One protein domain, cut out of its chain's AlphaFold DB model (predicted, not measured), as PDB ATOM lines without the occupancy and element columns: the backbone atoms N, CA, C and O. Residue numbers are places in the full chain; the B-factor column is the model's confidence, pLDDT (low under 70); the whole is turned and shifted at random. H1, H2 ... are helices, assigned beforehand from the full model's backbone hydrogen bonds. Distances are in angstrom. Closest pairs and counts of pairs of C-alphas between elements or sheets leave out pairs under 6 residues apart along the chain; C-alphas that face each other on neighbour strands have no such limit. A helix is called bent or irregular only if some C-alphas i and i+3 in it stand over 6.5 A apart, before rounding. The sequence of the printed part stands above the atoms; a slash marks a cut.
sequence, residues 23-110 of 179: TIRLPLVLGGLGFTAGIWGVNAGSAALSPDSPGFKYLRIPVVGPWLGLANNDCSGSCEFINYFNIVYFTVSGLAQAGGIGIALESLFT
ATOM      1  N   THR A  23     -22.657  16.272 -51.037       89.06
ATOM      2  CA  THR A  23     -23.430  15.025 -51.083       89.06
ATOM      3  C   THR A  23     -24.522  14.940 -50.013       89.06
ATOM      4  O   THR A  23     -25.512  14.253 -50.238       89.06
ATOM      5  N   ILE A  24     -24.399  15.645 -48.877       90.56
ATOM      6  CA  ILE A  24     -25.423  15.576 -47.818       90.56
ATOM      7  C   ILE A  24     -26.649  16.458 -48.087       90.56
ATOM      8  O   ILE A  24     -27.701  16.215 -47.505       90.56
ATOM      9  N   ARG A  25     -26.566  17.439 -48.999       91.94
ATOM     10  CA  ARG A  25     -27.681  18.372 -49.250       91.94
ATOM     11  C   ARG A  25     -28.935  17.660 -49.732       91.94
ATOM     12  O   ARG A  25     -30.003  17.862 -49.174       91.94
ATOM     13  N   LEU A  26     -28.806  16.822 -50.761       94.38
ATOM     14  CA  LEU A  26     -29.964  16.173 -51.372       94.38
ATOM     15  C   LEU A  26     -30.690  15.233 -50.387       94.38
ATOM     16  O   LEU A  26     -31.906  15.361 -50.268       94.38
ATOM     17  N   PRO A  27     -29.998  14.360 -49.625       95.94
ATOM     18  CA  PRO A  27     -30.632  13.590 -48.558       95.94
ATOM     19  C   PRO A  27     -31.330  14.448 -47.499       95.94
ATOM     20  O   PRO A  27     -32.419  14.079 -47.074       95.94
ATOM     21  N   LEU A  28     -30.753  15.586 -47.087       95.31
ATOM     22  CA  LEU A  28     -31.394  16.475 -46.108       95.31
ATOM     23  C   LEU A  28     -32.656  17.138 -46.669       95.31
ATOM     24  O   LEU A  28     -33.686  17.134 -45.996       95.31
ATOM     25  N   VAL A  29     -32.604  17.656 -47.900       96.88
ATOM     26  CA  VAL A  29     -33.776  18.236 -48.575       96.88
ATOM     27  C   VAL A  29     -34.883  17.191 -48.693       96.88
ATOM     28  O   VAL A  29     -36.018  17.443 -48.296       96.88
ATOM     29  N   LEU A  30     -34.552  16.000 -49.200       97.50
ATOM     30  CA  LEU A  30     -35.517  14.912 -49.364       97.50
ATOM     31  C   LEU A  30     -36.044  14.410 -48.018       97.50
ATOM     32  O   LEU A  30     -37.229  14.113 -47.911       97.50
ATOM     33  N   GLY A  31     -35.196  14.351 -46.992       97.06
ATOM     34  CA  GLY A  31     -35.582  13.978 -45.635       97.06
ATOM     35  C   GLY A  31     -36.565  14.973 -45.024       97.06
ATOM     36  O   GLY A  31     -37.611  14.562 -44.529       97.06
ATOM     37  N   GLY A  32     -36.280  16.275 -45.120       97.12
ATOM     38  CA  GLY A  32     -37.167  17.335 -44.631       97.12
ATOM     39  C   GLY A  32     -38.517  17.345 -45.350       97.12
ATOM     40  O   GLY A  32     -39.563  17.313 -44.703       97.12
ATOM     41  N   LEU A  33     -38.509  17.291 -46.687       97.94
ATOM     42  CA  LEU A  33     -39.739  17.237 -47.488       97.94
ATOM     43  C   LEU A  33     -40.531  15.947 -47.253       97.94
ATOM     44  O   LEU A  33     -41.753  15.993 -47.127       97.94
ATOM     45  N   GLY A  34     -39.849  14.804 -47.167       98.00
ATOM     46  CA  GLY A  34     -40.462  13.511 -46.876       98.00
ATOM     47  C   GLY A  34     -41.111  13.485 -45.493       98.00
ATOM     48  O   GLY A  34     -42.240  13.018 -45.357       98.00
ATOM     49  N   PHE A  35     -40.448  14.054 -44.484       98.00
ATOM     50  CA  PHE A  35     -41.008  14.207 -43.144       98.00
ATOM     51  C   PHE A  35     -42.260  15.093 -43.150       98.00
ATOM     52  O   PHE A  35     -43.304  14.680 -42.644       98.00
ATOM     53  N   THR A  36     -42.203  16.268 -43.786       97.75
ATOM     54  CA  THR A  36     -43.370  17.156 -43.929       97.75
ATOM     55  C   THR A  36     -44.529  16.456 -44.639       97.75
ATOM     56  O   THR A  36     -45.663  16.533 -44.165       97.75
ATOM     57  N   ALA A  37     -44.262  15.744 -45.737       98.00
ATOM     58  CA  ALA A  37     -45.277  14.995 -46.477       98.00
ATOM     59  C   ALA A  37     -45.890  13.864 -45.636       98.00
ATOM     60  O   ALA A  37     -47.102  13.665 -45.675       98.00
ATOM     61  N   GLY A  38     -45.080  13.163 -44.837       98.00
ATOM     62  CA  GLY A  38     -45.548  12.134 -43.911       98.00
ATOM     63  C   GLY A  38     -46.503  12.693 -42.857       98.00
ATOM     64  O   GLY A  38     -47.605  12.173 -42.690       98.00
ATOM     65  N   ILE A  39     -46.129  13.796 -42.201       97.94
ATOM     66  CA  ILE A  39     -46.993  14.470 -41.217       97.94
ATOM     67  C   ILE A  39     -48.278  14.984 -41.873       97.94
ATOM     68  O   ILE A  39     -49.365  14.807 -41.326       97.94
ATOM     69  N   TRP A  40     -48.183  15.584 -43.060       97.12
ATOM     70  CA  TRP A  40     -49.366  16.001 -43.810       97.12
ATOM     71  C   TRP A  40     -50.279  14.816 -44.158       97.12
ATOM     72  O   TRP A  40     -51.494  14.928 -44.017       97.12
ATOM     73  N   GLY A  41     -49.719  13.665 -44.534       97.75
ATOM     74  CA  GLY A  41     -50.479  12.442 -44.787       97.75
ATOM     75  C   GLY A  41     -51.240  11.951 -43.553       97.75
ATOM     76  O   GLY A  41     -52.423  11.625 -43.657       97.75
ATOM     77  N   VAL A  42     -50.604  11.971 -42.375       97.69
ATOM     78  CA  VAL A  42     -51.268  11.656 -41.096       97.69
ATOM     79  C   VAL A  42     -52.428  12.621 -40.843       97.69
ATOM     80  O   VAL A  42     -53.539  12.179 -40.567       97.69
ATOM     81  N   ASN A  43     -52.204  13.921 -41.023       96.69
ATOM     82  CA  ASN A  43     -53.218  14.960 -40.834       96.69
ATOM     83  C   ASN A  43     -54.406  14.810 -41.794       96.69
ATOM     84  O   ASN A  43     -55.565  14.908 -41.384       96.69
ATOM     85  N   ALA A  44     -54.136  14.536 -43.071       96.44
ATOM     86  CA  ALA A  44     -55.162  14.276 -44.073       96.44
ATOM     87  C   ALA A  44     -55.964  13.004 -43.748       96.44
ATOM     88  O   ALA A  44     -57.186  12.995 -43.911       96.44
ATOM     89  N   GLY A  45     -55.298  11.962 -43.239       96.94
ATOM     90  CA  GLY A  45     -55.937  10.744 -42.742       96.94
ATOM     91  C   GLY A  45     -56.839  11.013 -41.538       96.94
ATOM     92  O   GLY A  45     -58.004  10.621 -41.543       96.94
ATOM     93  N   SER A  46     -56.357  11.762 -40.545       95.44
ATOM     94  CA  SER A  46     -57.156  12.176 -39.386       95.44
ATOM     95  C   SER A  46     -58.385  12.993 -39.796       95.44
ATOM     96  O   SER A  46     -59.476  12.756 -39.282       95.44
ATOM     97  N   ALA A  47     -58.256  13.881 -40.785       95.69
ATOM     98  CA  ALA A  47     -59.384  14.625 -41.350       95.69
ATOM     99  C   ALA A  47     -60.414  13.743 -42.075       95.69
ATOM    100  O   ALA A  47     -61.575  14.127 -42.200       95.69
ATOM    101  N   ALA A  48     -59.994  12.598 -42.620       96.19
ATOM    102  CA  ALA A  48     -60.890  11.637 -43.256       96.19
ATOM    103  C   ALA A  48     -61.621  10.758 -42.229       96.19
ATOM    104  O   ALA A  48     -62.782  10.429 -42.447       96.19
ATOM    105  N   LEU A  49     -60.962  10.414 -41.118       96.50
ATOM    106  CA  LEU A  49     -61.554   9.617 -40.037       96.50
ATOM    107  C   LEU A  49     -62.546  10.417 -39.182       96.50
ATOM    108  O   LEU A  49     -63.523   9.848 -38.705       96.50
ATOM    109  N   SER A  50     -62.315  11.722 -39.026       93.12
ATOM    110  CA  SER A  50     -63.142  12.601 -38.190       93.12
ATOM    111  C   SER A  50     -63.602  13.846 -38.963       93.12
ATOM    112  O   SER A  50     -63.165  14.958 -38.653       93.12
ATOM    113  N   PRO A  51     -64.462  13.694 -39.990       91.81
ATOM    114  CA  PRO A  51     -64.876  14.806 -40.848       91.81
ATOM    115  C   PRO A  51     -65.717  15.859 -40.114       91.81
ATOM    116  O   PRO A  51     -65.673  17.031 -40.488       91.81
ATOM    117  N   ASP A  52     -66.435  15.451 -39.066       90.38
ATOM    118  CA  ASP A  52     -67.333  16.314 -38.291       90.38
ATOM    119  C   ASP A  52     -66.614  17.075 -37.164       90.38
ATOM    120  O   ASP A  52     -67.194  17.969 -36.545       90.38
ATOM    121  N   SER A  53     -65.343  16.756 -36.892       90.56
ATOM    122  CA  SER A  53     -64.569  17.445 -35.859       90.56
ATOM    123  C   SER A  53     -64.263  18.897 -36.267       90.56
ATOM    124  O   SER A  53     -63.772  19.136 -37.379       90.56
ATOM    125  N   PRO A  54     -64.468  19.884 -35.372       91.25
ATOM    126  CA  PRO A  54     -64.122  21.280 -35.631       91.25
ATOM    127  C   PRO A  54     -62.662  21.433 -36.067       91.25
ATOM    128  O   PRO A  54     -61.758  20.810 -35.515       91.25
ATOM    129  N   GLY A  55     -62.424  22.226 -37.111       91.44
ATOM    130  CA  GLY A  55     -61.082  22.475 -37.643       91.44
ATOM    131  C   GLY A  55     -60.466  21.349 -38.498       91.44
ATOM    132  O   GLY A  55     -59.609  21.633 -39.335       91.44
ATOM    133  N   PHE A  56     -60.920  20.093 -38.389       94.25
ATOM    134  CA  PHE A  56     -60.267  18.944 -39.045       94.25
ATOM    135  C   PHE A  56     -60.333  18.999 -40.572       94.25
ATOM    136  O   PHE A  56     -59.391  18.587 -41.246       94.25
ATOM    137  N   LYS A  57     -61.383  19.591 -41.150       95.44
ATOM    138  CA  LYS A  57     -61.481  19.796 -42.606       95.44
ATOM    139  C   LYS A  57     -60.295  20.576 -43.194       95.44
ATOM    140  O   LYS A  57     -59.958  20.367 -44.359       95.44
ATOM    141  N   TYR A  58     -59.651  21.437 -42.400       96.25
ATOM    142  CA  TYR A  58     -58.524  22.259 -42.841       96.25
ATOM    143  C   TYR A  58     -57.187  21.513 -42.825       96.25
ATOM    144  O   TYR A  58     -56.284  21.913 -43.550       96.25
ATOM    145  N   LEU A  59     -57.056  20.393 -42.101       94.75
ATOM    146  CA  LEU A  59     -55.825  19.584 -42.041       94.75
ATOM    147  C   LEU A  59     -55.380  19.019 -43.398       94.75
ATOM    148  O   LEU A  59     -54.224  18.641 -43.560       94.75
ATOM    149  N   ARG A  60     -56.285  18.979 -44.383       96.19
ATOM    150  CA  ARG A  60     -55.969  18.593 -45.767       96.19
ATOM    151  C   ARG A  60     -55.096  19.626 -46.478       96.19
ATOM    152  O   ARG A  60     -54.431  19.285 -47.452       96.19
ATOM    153  N   ILE A  61     -55.080  20.870 -46.002       96.50
ATOM    154  CA  ILE A  61     -54.240  21.934 -46.547       96.50
ATOM    155  C   ILE A  61     -52.845  21.802 -45.912       96.50
ATOM    156  O   ILE A  61     -52.720  21.916 -44.691       96.50
ATOM    157  N   PRO A  62     -51.783  21.569 -46.697       94.62
ATOM    158  CA  PRO A  62     -50.439  21.428 -46.149       94.62
ATOM    159  C   PRO A  62     -49.976  22.740 -45.514       94.62
ATOM    160  O   PRO A  62     -50.268  23.818 -46.029       94.62
ATOM    161  N   VAL A  63     -49.221  22.636 -44.417       94.75
ATOM    162  CA  VAL A  63     -48.579  23.723 -43.649       94.75
ATOM    163  C   VAL A  63     -49.549  24.715 -43.006       94.75
ATOM    164  O   VAL A  63     -49.492  24.924 -41.800       94.75
ATOM    165  N   VAL A  64     -50.435  25.323 -43.789       97.19
ATOM    166  CA  VAL A  64     -51.404  26.344 -43.368       97.19
ATOM    167  C   VAL A  64     -52.614  25.712 -42.674       97.19
ATOM    168  O   VAL A  64     -53.193  26.310 -41.768       97.19
ATOM    169  N   GLY A  65     -52.971  24.483 -43.052       95.38
ATOM    170  CA  GLY A  65     -54.129  23.761 -42.529       95.38
ATOM    171  C   GLY A  65     -54.188  23.643 -41.009       95.38
ATOM    172  O   GLY A  65     -55.226  23.981 -40.448       95.38
ATOM    173  N   PRO A  66     -53.111  23.227 -40.315       95.88
ATOM    174  CA  PRO A  66     -53.101  23.163 -38.853       95.88
ATOM    175  C   PRO A  66     -53.382  24.508 -38.173       95.88
ATOM    176  O   PRO A  66     -54.126  24.550 -37.199       95.88
ATOM    177  N   TRP A  67     -52.863  25.616 -38.707       97.31
ATOM    178  CA  TRP A  67     -53.105  26.952 -38.148       97.31
ATOM    179  C   TRP A  67     -54.550  27.410 -38.369       97.31
ATOM    180  O   TRP A  67     -55.167  27.971 -37.467       97.31
ATOM    181  N   LEU A  68     -55.118  27.113 -39.542       96.12
ATOM    182  CA  LEU A  68     -56.539  27.342 -39.810       96.12
ATOM    183  C   LEU A  68     -57.427  26.452 -38.936       96.12
ATOM    184  O   LEU A  68     -58.441  26.920 -38.430       96.12
ATOM    185  N   GLY A  69     -57.040  25.192 -38.732       93.56
ATOM    186  CA  GLY A  69     -57.711  24.260 -37.832       93.56
ATOM    187  C   GLY A  69     -57.764  24.804 -36.412       93.56
ATOM    188  O   GLY A  69     -58.841  24.861 -35.836       93.56
ATOM    189  N   LEU A  70     -56.633  25.307 -35.910       93.62
ATOM    190  CA  LEU A  70     -56.528  25.941 -34.598       93.62
ATOM    191  C   LEU A  70     -57.430  27.179 -34.470       93.62
ATOM    192  O   LEU A  70     -58.134  27.316 -33.477       93.62
ATOM    193  N   ALA A  71     -57.445  28.047 -35.486       94.75
ATOM    194  CA  ALA A  71     -58.269  29.258 -35.499       94.75
ATOM    195  C   ALA A  71     -59.778  28.987 -35.635       94.75
ATOM    196  O   ALA A  71     -60.577  29.863 -35.338       94.75
ATOM    197  N   ASN A  72     -60.164  27.799 -36.109       92.50
ATOM    198  CA  ASN A  72     -61.557  27.387 -36.306       92.50
ATOM    199  C   ASN A  72     -61.939  26.212 -35.388       92.50
ATOM    200  O   ASN A  72     -62.852  25.442 -35.703       92.50
ATOM    201  N   ASN A  73     -61.214  26.029 -34.285       88.69
ATOM    202  CA  ASN A  73     -61.483  24.992 -33.295       88.69
ATOM    203  C   ASN A  73     -62.454  25.521 -32.228       88.69
ATOM    204  O   ASN A  73     -62.183  25.457 -31.030       88.69
ATOM    205  N   ASP A  74     -63.575  26.086 -32.672       84.31
ATOM    206  CA  ASP A  74     -64.603  26.594 -31.775       84.31
ATOM    207  C   ASP A  74     -65.453  25.423 -31.291       84.31
ATOM    208  O   ASP A  74     -66.141  24.762 -32.073       84.31
ATOM    209  N   CYS A  75     -65.397  25.149 -29.990       81.25
ATOM    210  CA  CYS A  75     -66.231  24.132 -29.372       81.25
ATOM    211  C   CYS A  75     -67.230  24.783 -28.413       81.25
ATOM    212  O   CYS A  75     -66.857  25.329 -27.376       81.25
ATOM    213  N   SER A  76     -68.517  24.738 -28.762       67.81
ATOM    214  CA  SER A  76     -69.605  25.243 -27.923       67.81
ATOM    215  C   SER A  76     -70.102  24.137 -26.980       67.81
ATOM    216  O   SER A  76     -70.982  23.362 -27.355       67.81
ATOM    217  N   GLY A  77     -69.541  24.021 -25.771       75.69
ATOM    218  CA  GLY A  77     -70.041  23.095 -24.738       75.69
ATOM    219  C   GLY A  77     -68.968  22.464 -23.843       75.69
ATOM    220  O   GLY A  77     -67.868  22.986 -23.697       75.69
ATOM    221  N   SER A  78     -69.285  21.312 -23.241       67.00
ATOM    222  CA  SER A  78     -68.459  20.574 -22.262       67.00
ATOM    223  C   SER A  78     -67.351  19.707 -22.890       67.00
ATOM    224  O   SER A  78     -67.054  18.611 -22.419       67.00
ATOM    225  N   CYS A  79     -66.759  20.165 -23.988       77.38
ATOM    226  CA  CYS A  79     -65.762  19.442 -24.787       77.38
ATOM    227  C   CYS A  79     -64.315  19.820 -24.430       77.38
ATOM    228  O   CYS A  79     -63.416  19.674 -25.255       77.38
ATOM    229  N   GLU A  80     -64.079  20.290 -23.203       85.38
ATOM    230  CA  GLU A  80     -62.809  20.874 -22.756       85.38
ATOM    231  C   GLU A  80     -61.593  19.985 -23.066       85.38
ATOM    232  O   GLU A  80     -60.604  20.459 -23.625       85.38
ATOM    233  N   PHE A  81     -61.703  18.675 -22.820       88.25
ATOM    234  CA  PHE A  81     -60.630  17.725 -23.117       88.25
ATOM    235  C   PHE A  81     -60.341  17.584 -24.621       88.25
ATOM    236  O   PHE A  81     -59.182  17.626 -25.033       88.25
ATOM    237  N   ILE A  82     -61.379  17.442 -25.452       88.94
ATOM    238  CA  ILE A  82     -61.225  17.305 -26.912       88.94
ATOM    239  C   ILE A  82     -60.678  18.604 -27.501       88.94
ATOM    240  O   ILE A  82     -59.795  18.571 -28.355       88.94
ATOM    241  N   ASN A  83     -61.153  19.749 -27.011       90.44
ATOM    242  CA  ASN A  83     -60.661  21.052 -27.430       90.44
ATOM    243  C   ASN A  83     -59.166  21.208 -27.120       90.44
ATOM    244  O   ASN A  83     -58.388  21.571 -28.002       90.44
ATOM    245  N   TYR A  84     -58.753  20.866 -25.897       91.94
ATOM    246  CA  TYR A  84     -57.346  20.883 -25.503       91.94
ATOM    247  C   TYR A  84     -56.498  19.947 -26.372       91.94
ATOM    248  O   TYR A  84     -55.451  20.350 -26.882       91.94
ATOM    249  N   PHE A  85     -56.970  18.718 -26.604       93.00
ATOM    250  CA  PHE A  85     -56.276  17.761 -27.462       93.00
ATOM    251  C   PHE A  85     -56.111  18.290 -28.891       93.00
ATOM    252  O   PHE A  85     -55.013  18.230 -29.436       93.00
ATOM    253  N   ASN A  86     -57.165  18.863 -29.476       93.19
ATOM    254  CA  ASN A  86     -57.126  19.454 -30.813       93.19
ATOM    255  C   ASN A  86     -56.127  20.611 -30.893       93.19
ATOM    256  O   ASN A  86     -55.345  20.671 -31.838       93.19
ATOM    257  N   ILE A  87     -56.099  21.497 -29.893       94.62
ATOM    258  CA  ILE A  87     -55.140  22.610 -29.828       94.62
ATOM    259  C   ILE A  87     -53.702  22.084 -29.850       94.62
ATOM    260  O   ILE A  87     -52.887  22.541 -30.658       94.62
ATOM    261  N   VAL A  88     -53.391  21.101 -29.000       96.38
ATOM    262  CA  VAL A  88     -52.060  20.480 -28.953       96.38
ATOM    263  C   VAL A  88     -51.745  19.797 -30.282       96.38
ATOM    264  O   VAL A  88     -50.677  20.023 -30.850       96.38
ATOM    265  N   TYR A  89     -52.687  19.020 -30.816       95.75
ATOM    266  CA  TYR A  89     -52.530  18.296 -32.071       95.75
ATOM    267  C   TYR A  89     -52.251  19.238 -33.249       95.75
ATOM    268  O   TYR A  89     -51.277  19.032 -33.973       95.75
ATOM    269  N   PHE A  90     -53.046  20.298 -33.424       96.50
ATOM    270  CA  PHE A  90     -52.850  21.292 -34.480       96.50
ATOM    271  C   PHE A  90     -51.518  22.027 -34.327       96.50
ATOM    272  O   PHE A  90     -50.795  22.192 -35.310       96.50
ATOM    273  N   THR A  91     -51.154  22.413 -33.104       97.19
ATOM    274  CA  THR A  91     -49.900  23.128 -32.832       97.19
ATOM    275  C   THR A  91     -48.687  22.261 -33.163       97.19
ATOM    276  O   THR A  91     -47.824  22.673 -33.937       97.19
ATOM    277  N   VAL A  92     -48.639  21.032 -32.642       97.75
ATOM    278  CA  VAL A  92     -47.540  20.090 -32.904       97.75
ATOM    279  C   VAL A  92     -47.467  19.749 -34.391       97.75
ATOM    280  O   VAL A  92     -46.382  19.746 -34.967       97.75
ATOM    281  N   SER A  93     -48.609  19.536 -35.042       95.69
ATOM    282  CA  SER A  93     -48.679  19.239 -36.476       95.69
ATOM    283  C   SER A  93     -48.204  20.396 -37.355       95.69
ATOM    284  O   SER A  93     -47.539  20.166 -38.370       95.69
ATOM    285  N   GLY A  94     -48.544  21.634 -36.990       96.56
ATOM    286  CA  GLY A  94     -48.073  22.843 -37.664       96.56
ATOM    287  C   GLY A  94     -46.564  23.017 -37.510       96.56
ATOM    288  O   GLY A  94     -45.862  23.195 -38.507       96.56
ATOM    289  N   LEU A  95     -46.055  22.876 -36.283       98.12
ATOM    290  CA  LEU A  95     -44.624  22.954 -35.981       98.12
ATOM    291  C   LEU A  95     -43.821  21.854 -36.676       98.12
ATOM    292  O   LEU A  95     -42.765  22.140 -37.230       98.12
ATOM    293  N   ALA A  96     -44.318  20.617 -36.705       97.75
ATOM    294  CA  ALA A  96     -43.646  19.509 -37.375       97.75
ATOM    295  C   ALA A  96     -43.546  19.738 -38.894       97.75
ATOM    296  O   ALA A  96     -42.473  19.565 -39.474       97.75
ATOM    297  N   GLN A  97     -44.627  20.191 -39.541       96.69
ATOM    298  CA  GLN A  97     -44.600  20.509 -40.975       96.69
ATOM    299  C   GLN A  97     -43.669  21.684 -41.290       96.69
ATOM    300  O   GLN A  97     -42.881  21.593 -42.234       96.69
ATOM    301  N   ALA A  98     -43.737  22.759 -40.496       97.00
ATOM    302  CA  ALA A  98     -42.868  23.922 -40.642       97.00
ATOM    303  C   ALA A  98     -41.395  23.570 -40.386       97.00
ATOM    304  O   ALA A  98     -40.528  24.010 -41.133       97.00
ATOM    305  N   GLY A  99     -41.116  22.728 -39.390       97.31
ATOM    306  CA  GLY A  99     -39.776  22.245 -39.068       97.31
ATOM    307  C   GLY A  99     -39.163  21.418 -40.196       97.31
ATOM    308  O   GLY A  99     -38.024  21.670 -40.576       97.31
ATOM    309  N   GLY A 100     -39.922  20.495 -40.800       96.81
ATOM    310  CA  GLY A 100     -39.440  19.718 -41.949       96.81
ATOM    311  C   GLY A 100     -39.094  20.593 -43.162       96.81
ATOM    312  O   GLY A 100     -38.043  20.411 -43.780       96.81
ATOM    313  N   ILE A 101     -39.913  21.613 -43.444       97.62
ATOM    314  CA  ILE A 101     -39.618  22.614 -44.483       97.62
ATOM    315  C   ILE A 101     -38.406  23.462 -44.093       97.62
ATOM    316  O   ILE A 101     -37.560  23.730 -44.940       97.62
ATOM    317  N   GLY A 102     -38.300  23.854 -42.824       97.56
ATOM    318  CA  GLY A 102     -37.161  24.595 -42.287       97.56
ATOM    319  C   GLY A 102     -35.845  23.862 -42.528       97.56
ATOM    320  O   GLY A 102     -34.933  24.443 -43.105       97.56
ATOM    321  N   ILE A 103     -35.785  22.567 -42.202       97.00
ATOM    322  CA  ILE A 103     -34.614  21.710 -42.456       97.00
ATOM    323  C   ILE A 103     -34.302  21.643 -43.955       97.00
ATOM    324  O   ILE A 103     -33.147  21.786 -44.364       97.00
ATOM    325  N   ALA A 104     -35.325  21.451 -44.794       97.00
ATOM    326  CA  ALA A 104     -35.134  21.400 -46.239       97.00
ATOM    327  C   ALA A 104     -34.562  22.724 -46.779       97.00
ATOM    328  O   ALA A 104     -33.603  22.711 -47.552       97.00
ATOM    329  N   LEU A 105     -35.084  23.867 -46.334       97.38
ATOM    330  CA  LEU A 105     -34.597  25.188 -46.734       97.38
ATOM    331  C   LEU A 105     -33.187  25.465 -46.207       97.38
ATOM    332  O   LEU A 105     -32.325  25.887 -46.975       97.38
ATOM    333  N   GLU A 106     -32.915  25.182 -44.936       95.94
ATOM    334  CA  GLU A 106     -31.591  25.367 -44.339       95.94
ATOM    335  C   GLU A 106     -30.534  24.560 -45.100       95.94
ATOM    336  O   GLU A 106     -29.470  25.079 -45.446       95.94
ATOM    337  N   SER A 107     -30.851  23.321 -45.474       93.88
ATOM    338  CA  SER A 107     -29.942  22.483 -46.257       93.88
ATOM    339  C   SER A 107     -29.686  23.007 -47.676       93.88
ATOM    340  O   SER A 107     -28.607  22.775 -48.229       93.88
ATOM    341  N   LEU A 108     -30.630  23.759 -48.252       93.94
ATOM    342  CA  LEU A 108     -30.472  24.394 -49.558       93.94
ATOM    343  C   LEU A 108     -29.544  25.617 -49.486       93.94
ATOM    344  O   LEU A 108     -28.737  25.830 -50.392       93.94
ATOM    345  N   PHE A 109     -29.630  26.389 -48.400       95.06
ATOM    346  CA  PHE A 109     -28.857  27.621 -48.216       95.06
ATOM    347  C   PHE A 109     -27.525  27.429 -47.477       95.06
ATOM    348  O   PHE A 109     -26.674  28.315 -47.532       95.06
ATOM    349  N   THR A 110     -27.288  26.278 -46.842       92.62
ATOM    350  CA  THR A 110     -26.021  25.997 -46.149       92.62
ATOM    351  C   THR A 110     -24.868  25.880 -47.151       92.62
ATOM    352  O   THR A 110     -24.906  24.992 -48.010       92.62
TER     353      THR A 110
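This is residues 23 to 110 of the 179 residues of an uncharacterized protein of Myxococcales bacterium (UniProt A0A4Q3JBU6). Two long helices, H1 and H4, lie side by side and run opposite ways, and together they make the length of a rod. The short helices H2 and H3 follow each other along one flank of this pair, H2 packing on residues 40 to 47 of H1 and H3 on residues 86 to 94 of H4, while residues 76 to 81 stick out at one end. The printed part has 88 residues with four named helices, in the order H1, H2, H3, H4, and no named strand; the class is all helix. The whole is only just loose, close to compact, with a radius of gyration of the C-alphas of 14.8 A and spans of 54 by 20 by 16 A.

Find C-alpha 23 at (-23.430, 15.025, -51.083); from there H1, residues 23 to 49, runs 40.1 A to C-alpha 49 at (-61.554, 9.617, -40.037). H1 is only just irregular, with C-alphas 23 and 26 at 6.6 A. Go on to residues 56 to 60 for H2, which is neither bent nor irregular, but only just: C-alphas 57 and 60 are 6.5 A apart. H3 follows as residues 65 to 71, 9.8 A long. H4, residues 80 to 109, is the longest helix and runs 43.0 A to C-alpha 109 at (-28.857, 27.621, -48.216).

Look first at Val 29 and Ala 104, whose C-alphas, 4.2 A apart, are the closest of H1 and H4. These two helices touch at a shallow tilt of 22 degrees, opposite ways. H1 touches H2 with residues 40 to 47 alone, and the closest C-alphas are those of Ala 44 and Arg 60, at 4.7 A. H2 touches H3, closest at the C-alphas of Leu 59 and Gly 65, 4.5 A apart. H3 and H4 form a helical hairpin at a steep tilt of 42 degrees, opposite ways; H4 touches H3 with residues 86 to 94 alone, and the C-alphas of Pro 66 and Phe 90 are the closest, at 4.8 A. H1 and H3 are near each other, with 5 pairs of C-alphas within 10 A, and H2 and H4 are too, also with 5 pairs. In H3 and H4 every O i to N i+4 pair is within hydrogen-bond range; in H1 22 of 23 are, and in H2 0 of 1, beside 1 of 2 O i to N i+3 pairs.

The C-alphas farthest apart are those of Thr 23 and Gly 77, at 54.1 A. The printed part has no cut. The link from H2 to H3 is tight, and those from H1 to H2 and from H3 to H4 are short. Residues 76 to 81, of which 80 and 81 belong to H4, stand free. The mean pLDDT of the printed part is 93.8, and residues 76 and 78 are under 70.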